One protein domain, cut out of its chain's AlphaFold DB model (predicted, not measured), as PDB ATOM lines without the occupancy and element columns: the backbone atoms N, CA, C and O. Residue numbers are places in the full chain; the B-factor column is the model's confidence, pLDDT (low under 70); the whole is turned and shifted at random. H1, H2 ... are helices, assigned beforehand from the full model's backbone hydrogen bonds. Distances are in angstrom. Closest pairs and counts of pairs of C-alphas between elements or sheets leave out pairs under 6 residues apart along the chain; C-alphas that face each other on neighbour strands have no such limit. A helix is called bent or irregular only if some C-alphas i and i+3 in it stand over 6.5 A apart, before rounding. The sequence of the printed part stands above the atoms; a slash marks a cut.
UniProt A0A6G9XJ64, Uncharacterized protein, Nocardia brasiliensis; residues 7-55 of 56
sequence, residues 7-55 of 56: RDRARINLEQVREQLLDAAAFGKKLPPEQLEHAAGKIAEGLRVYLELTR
ATOM      1  N   ARG A   7      23.431  44.837  -6.566       92.06
ATOM      2  CA  ARG A   7      22.312  44.490  -7.451       92.06
ATOM      3  C   ARG A   7      21.640  45.732  -8.038       92.06
ATOM      4  O   ARG A   7      21.414  45.781  -9.242       92.06
ATOM      5  N   ASP A   8      21.355  46.737  -7.212       93.12
ATOM      6  CA  ASP A   8      20.698  47.962  -7.680       93.12
ATOM      7  C   ASP A   8      21.585  48.750  -8.639       93.12
ATOM      8  O   ASP A   8      21.111  49.202  -9.679       93.12
ATOM      9  N   ARG A   9      22.889  48.849  -8.346       92.50
ATOM     10  CA  ARG A   9      23.853  49.472  -9.265       92.50
ATOM     11  C   ARG A   9      23.922  48.745 -10.607       92.50
ATOM     12  O   ARG A   9      23.894  49.398 -11.645       92.50
ATOM     13  N   ALA A  10      23.984  47.414 -10.590       94.38
ATOM     14  CA  ALA A  10      23.996  46.606 -11.807       94.38
ATOM     15  C   ALA A  10      22.732  46.821 -12.649       94.38
ATOM     16  O   ALA A  10      22.827  47.039 -13.854       94.38
ATOM     17  N   ARG A  11      21.555  46.839 -12.010       95.44
ATOM     18  CA  ARG A  11      20.282  47.117 -12.684       95.44
ATOM     19  C   ARG A  11      20.264  48.504 -13.328       95.44
ATOM     20  O   ARG A  11      19.986  48.593 -14.517       95.44
ATOM     21  N   ILE A  12      20.617  49.552 -12.580       96.06
ATOM     22  CA  ILE A  12      20.651  50.933 -13.093       96.06
ATOM     23  C   ILE A  12      21.597  51.043 -14.295       96.06
ATOM     24  O   ILE A  12      21.263  51.668 -15.298       96.06
ATOM     25  N   ASN A  13      22.769  50.406 -14.227       95.44
ATOM     26  CA  ASN A  13      23.725  50.404 -15.333       95.44
ATOM     27  C   ASN A  13      23.147  49.757 -16.600       95.44
ATOM     28  O   ASN A  13      23.332  50.296 -17.690       95.44
ATOM     29  N   LEU A  14      22.442  48.630 -16.465       97.62
ATOM     30  CA  LEU A  14      21.790  47.954 -17.591       97.62
ATOM     31  C   LEU A  14      20.627  48.779 -18.162       97.62
ATOM     32  O   LEU A  14      20.490  48.875 -19.381       97.62
ATOM     33  N   GLU A  15      19.821  49.402 -17.301       97.94
ATOM     34  CA  GLU A  15      18.728  50.294 -17.707       97.94
ATOM     35  C   GLU A  15      19.260  51.493 -18.505       97.94
ATOM     36  O   GLU A  15      18.765  51.758 -19.599       97.94
ATOM     37  N   GLN A  16      20.338  52.131 -18.039       97.00
ATOM     38  CA  GLN A  16      20.986  53.235 -18.757       97.00
ATOM     39  C   GLN A  16      21.499  52.829 -20.141       97.00
ATOM     40  O   GLN A  16      21.324  53.571 -21.104       97.00
ATOM     41  N   VAL A  17      22.145  51.662 -20.258       97.81
ATOM     42  CA  VAL A  17      22.627  51.182 -21.563       97.81
ATOM     43  C   VAL A  17      21.455  50.906 -22.497       97.81
ATOM     44  O   VAL A  17      21.492  51.301 -23.661       97.81
ATOM     45  N   ARG A  18      20.384  50.283 -21.995       98.12
ATOM     46  CA  ARG A  18      19.165  50.053 -22.777       98.12
ATOM     47  C   ARG A  18      18.573  51.369 -23.289       98.12
ATOM     48  O   ARG A  18      18.243  51.452 -24.468       98.12
ATOM     49  N   GLU A  19      18.443  52.380 -22.435       97.44
ATOM     50  CA  GLU A  19      17.922  53.696 -22.827       97.44
ATOM     51  C   GLU A  19      18.794  54.364 -23.891       97.44
ATOM     52  O   GLU A  19      18.269  54.832 -24.898       97.44
ATOM     53  N   GLN A  20      20.119  54.334 -23.724       96.25
ATOM     54  CA  GLN A  20      21.061  54.888 -24.698       96.25
ATOM     55  C   GLN A  20      20.941  54.213 -26.071       96.25
ATOM     56  O   GLN A  20      20.969  54.888 -27.100       96.25
ATOM     57  N   LEU A  21      20.791  52.886 -26.102       97.06
ATOM     58  CA  LEU A  21      20.622  52.134 -27.347       97.06
ATOM     59  C   LEU A  21      19.280  52.442 -28.024       97.06
ATOM     60  O   LEU A  21      19.236  52.600 -29.243       97.06
ATOM     61  N   LEU A  22      18.196  52.556 -27.251       98.06
ATOM     62  CA  LEU A  22      16.874  52.911 -27.778       98.06
ATOM     63  C   LEU A  22      16.846  54.336 -28.332       98.06
ATOM     64  O   LEU A  22      16.312  54.557 -29.415       98.06
ATOM     65  N   ASP A  23      17.452  55.288 -27.628       96.81
ATOM     66  CA  ASP A  23      17.598  56.671 -28.080       96.81
ATOM     67  C   ASP A  23      18.446  56.751 -29.365       96.81
ATOM     68  O   ASP A  23      18.067  57.411 -30.334       96.81
ATOM     69  N   ALA A  24      19.550  56.001 -29.434       96.19
ATOM     70  CA  ALA A  24      20.356  55.915 -30.648       96.19
ATOM     71  C   ALA A  24      19.577  55.332 -31.834       96.19
ATOM     72  O   ALA A  24      19.641  55.883 -32.935       96.19
ATOM     73  N   ALA A  25      18.800  54.271 -31.609       95.94
ATOM     74  CA  ALA A  25      17.969  53.652 -32.636       95.94
ATOM     75  C   ALA A  25      16.817  54.562 -33.096       95.94
ATOM     76  O   ALA A  25      16.546  54.640 -34.292       95.94
ATOM     77  N   ALA A  26      16.163  55.269 -32.171       97.31
ATOM     78  CA  ALA A  26      15.022  56.135 -32.470       97.31
ATOM     79  C   ALA A  26      15.415  57.385 -33.268       97.31
ATOM     80  O   ALA A  26      14.657  57.832 -34.127       97.31
ATOM     81  N   PHE A  27      16.598  57.943 -32.998       96.19
ATOM     82  CA  PHE A  27      17.036  59.213 -33.585       96.19
ATOM     83  C   PHE A  27      18.224  59.076 -34.547       96.19
ATOM     84  O   PHE A  27      18.776  60.083 -34.986       96.19
ATOM     85  N   GLY A  28      18.653  57.848 -34.863       93.69
ATOM     86  CA  GLY A  28      19.799  57.587 -35.742       93.69
ATOM     87  C   GLY A  28      21.130  58.119 -35.196       93.69
ATOM     88  O   GLY A  28      22.031  58.443 -35.975       93.69
ATOM     89  N   LYS A  29      21.266  58.254 -33.869       94.00
ATOM     90  CA  LYS A  29      22.495  58.777 -33.254       94.00
ATOM     91  C   LYS A  29      23.605  57.741 -33.392       94.00
ATOM     92  O   LYS A  29      23.422  56.565 -33.090       94.00
ATOM     93  N   LYS A  30      24.790  58.191 -33.803       92.88
ATOM     94  CA  LYS A  30      25.996  57.363 -33.750       92.88
ATOM     95  C   LYS A  30      26.569  57.423 -32.342       92.88
ATOM     96  O   LYS A  30      26.861  58.508 -31.846       92.88
ATOM     97  N   LEU A  31      26.747  56.260 -31.726       94.62
ATOM     98  CA  LEU A  31      27.482  56.149 -30.473       94.62
ATOM     99  C   LEU A  31      28.987  56.128 -30.794       94.62
ATOM    100  O   LEU A  31      29.413  55.268 -31.568       94.62
ATOM    101  N   PRO A  32      29.792  57.068 -30.265       95.81
ATOM    102  CA  PRO A  32      31.238  57.042 -30.436       95.81
ATOM    103  C   PRO A  32      31.855  55.817 -29.734       95.81
ATOM    104  O   PRO A  32      31.240  55.272 -28.808       95.81
ATOM    105  N   PRO A  33      33.061  55.387 -30.145       96.62
ATOM    106  CA  PRO A  33      33.721  54.200 -29.600       96.62
ATOM    107  C   PRO A  33      33.786  54.163 -28.068       96.62
ATOM    108  O   PRO A  33      33.476  53.139 -27.471       96.62
ATOM    109  N   GLU A  34      34.080  55.287 -27.420       97.25
ATOM    110  CA  GLU A  34      34.198  55.388 -25.961       97.25
ATOM    111  C   GLU A  34      32.850  55.141 -25.266       97.25
ATOM    112  O   GLU A  34      32.780  54.512 -24.210       97.25
ATOM    113  N   GLN A  35      31.745  55.592 -25.871       96.00
ATOM    114  CA  GLN A  35      30.405  55.311 -25.350       96.00
ATOM    115  C   GLN A  35      30.037  53.835 -25.510       96.00
ATOM    116  O   GLN A  35      29.397  53.271 -24.620       96.00
ATOM    117  N   LEU A  36      30.454  53.207 -26.612       97.19
ATOM    118  CA  LEU A  36      30.266  51.773 -26.832       97.19
ATOM    119  C   LEU A  36      31.083  50.946 -25.832       97.19
ATOM    120  O   LEU A  36      30.551  50.003 -25.250       97.19
ATOM    121  N   GLU A  37      32.334  51.324 -25.576       98.00
ATOM    122  CA  GLU A  37      33.191  50.686 -24.574       98.00
ATOM    123  C   GLU A  37      32.590  50.801 -23.167       98.00
ATOM    124  O   GLU A  37      32.449  49.804 -22.453       98.00
ATOM    125  N   HIS A  38      32.133  51.996 -22.785       97.38
ATOM    126  CA  HIS A  38      31.456  52.211 -21.506       97.38
ATOM    127  C   HIS A  38      30.174  51.376 -21.378       97.38
ATOM    128  O   HIS A  38      29.905  50.807 -20.315       97.38
ATOM    129  N   ALA A  39      29.374  51.283 -22.445       97.62
ATOM    130  CA  ALA A  39      28.177  50.451 -22.468       97.62
ATOM    131  C   ALA A  39      28.519  48.961 -22.317       97.62
ATOM    132  O   ALA A  39      27.887  48.264 -21.519       97.62
ATOM    133  N   ALA A  40      29.558  48.486 -23.008       98.00
ATOM    134  CA  ALA A  40      30.048  47.116 -22.888       98.00
ATOM    135  C   ALA A  40      30.505  46.796 -21.455       98.00
ATOM    136  O   ALA A  40      30.120  45.762 -20.907       98.00
ATOM    137  N   GLY A  41      31.237  47.707 -20.804       97.44
ATOM    138  CA  GLY A  41      31.651  47.552 -19.406       97.44
ATOM    139  C   GLY A  41      30.468  47.459 -18.435       97.44
ATOM    140  O   GLY A  41      30.438  46.591 -17.559       97.44
ATOM    141  N   LYS A  42      29.441  48.302 -18.621       97.69
ATOM    142  CA  LYS A  42      28.197  48.251 -17.831       97.69
ATOM    143  C   LYS A  42      27.448  46.929 -18.012       97.69
ATOM    144  O   LYS A  42      26.973  46.369 -17.023       97.69
ATOM    145  N   ILE A  43      27.368  46.423 -19.244       97.69
ATOM    146  CA  ILE A  43      26.755  45.121 -19.548       97.69
ATOM    147  C   ILE A  43      27.537  43.984 -18.883       97.69
ATOM    148  O   ILE A  43      26.929  43.135 -18.232       97.69
ATOM    149  N   ALA A  44      28.867  43.981 -18.996       97.25
ATOM    150  CA  ALA A  44      29.721  42.946 -18.416       97.25
ATOM    151  C   ALA A  44      29.578  42.863 -16.888       97.25
ATOM    152  O   ALA A  44      29.402  41.773 -16.340       97.25
ATOM    153  N   GLU A  45      29.578  44.005 -16.194       95.94
ATOM    154  CA  GLU A  45      29.354  44.033 -14.743       95.94
ATOM    155  C   GLU A  45      27.937  43.575 -14.375       95.94
ATOM    156  O   GLU A  45      27.761  42.820 -13.418       95.94
ATOM    157  N   GLY A  46      26.927  43.983 -15.150       95.50
ATOM    158  CA  GLY A  46      25.549  43.530 -14.967       95.50
ATOM    159  C   GLY A  46      25.413  42.011 -15.073       95.50
ATOM    160  O   GLY A  46      24.809  41.383 -14.202       95.50
ATOM    161  N   LEU A  47      26.036  41.413 -16.093       95.94
ATOM    162  CA  LEU A  47      26.064  39.964 -16.292       95.94
ATOM    163  C   LEU A  47      26.788  39.249 -15.148       95.94
ATOM    164  O   LEU A  47      26.296  38.241 -14.645       95.94
ATOM    165  N   ARG A  48      27.926  39.785 -14.697       95.12
ATOM    166  CA  ARG A  48      28.677  39.225 -13.568       95.12
ATOM    167  C   ARG A  48      27.834  39.192 -12.294       95.12
ATOM    168  O   ARG A  48      27.760  38.159 -11.638       95.12
ATOM    169  N   VAL A  49      27.163  40.298 -11.964       94.81
ATOM    170  CA  VAL A  49      26.272  40.375 -10.794       94.81
ATOM    171  C   VAL A  49      25.095  39.416 -10.929       94.81
ATOM    172  O   VAL A  49      24.757  38.744  -9.960       94.81
ATOM    173  N   TYR A  50      24.484  39.327 -12.110       93.00
ATOM    174  CA  TYR A  50      23.410  38.370 -12.357       93.00
ATOM    175  C   TYR A  50      23.866  36.932 -12.087       93.00
ATOM    176  O   TYR A  50      23.215  36.232 -11.317       93.00
ATOM    177  N   LEU A  51      25.007  36.518 -12.647       95.12
ATOM    178  CA  LEU A  51      25.562  35.176 -12.456       95.12
ATOM    179  C   LEU A  51      25.901  34.879 -10.992       95.12
ATOM    180  O   LEU A  51      25.647  33.781 -10.517       95.12
ATOM    181  N   GLU A  52      26.462  35.842 -10.264       93.62
ATOM    182  CA  GLU A  52      26.768  35.667  -8.841       93.62
ATOM    183  C   GLU A  52      25.513  35.551  -7.966       93.62
ATOM    184  O   GLU A  52      25.539  34.845  -6.967       93.62
ATOM    185  N   LEU A  53      24.420  36.229  -8.328       90.75
ATOM    186  CA  LEU A  53      23.158  36.185  -7.581       90.75
ATOM    187  C   LEU A  53      22.261  34.996  -7.945       90.75
ATOM    188  O   LEU A  53      21.265  34.773  -7.262       90.75
ATOM    189  N   THR A  54      22.558  34.296  -9.039       90.00
ATOM    190  CA  THR A  54      21.744  33.184  -9.564       90.00
ATOM    191  C   THR A  54      22.472  31.846  -9.568       90.00
ATOM    192  O   THR A  54      21.891  30.844  -9.975       90.00
ATOM    193  N   ARG A  55      23.734  31.811  -9.129       80.38
ATOM    194  CA  ARG A  55      24.437  30.559  -8.846       80.38
ATOM    195  C   ARG A  55      24.000  30.041  -7.476       80.38
ATOM    196  O   ARG A  55      24.220  30.732  -6.483       80.38
TER     197      ARG A  55
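What this domain is: This is residues 7 to 55 of the 56 residues of an uncharacterized protein of Nocardia brasiliensis (UniProt A0A6G9XJ64). The model is a splayed helical hairpin: two long helices, H2 and H1, run back past each other as a narrow V. They come together where the early part of H1 meets the later part of H2, around Ala 10 and Gly 46, and the V is open toward the tight link, with residues 22 to 28 standing free at that end. The printed part has 49 residues with two named helices, H1 then H2, and no named strand; the class is all helix. It is only just loose, close to compact, with a radius of gyration of the C-alphas of 12.0 A, and its outline is a rod spanning 38 by 18 by 14 A.

How they stand to each other: H2, residues 33 to 54, touches H1, residues 7 to 27, with 16 pairs of C-alphas within 8 A. The closest C-alphas of the two are those of Ala 10 and Gly 46, 4.7 A apart. Their lines stand at a steep tilt of 39 degrees, opposite ways, and their centres are 11.0 A apart. The two form a helical hairpin. In both H1 and H2 every O i to N i+4 pair is within hydrogen-bond range.

Where its parts are: H2, the longest helix with 22 residues, measures 31.4 A from C-alpha 33 at (33.721, 54.200, -29.600) to C-alpha 54 at (21.744, 33.184, -9.564). H1, 21 residues, measures 30.5 A and begins with C-alpha 7 at (22.312, 44.490, -7.451). Neither helix is bent or irregular.

The domain as a whole: The two C-alphas farthest apart, those of Phe 27 and Arg 55, are 38.6 A from each other, while those of Arg 7 and Arg 55, the first and last printed, are 14.2 A apart. The link from H1 to H2, five residues, is tight. The printed part has no cut. Its mean pLDDT is 95.5, and no printed residue is under 70.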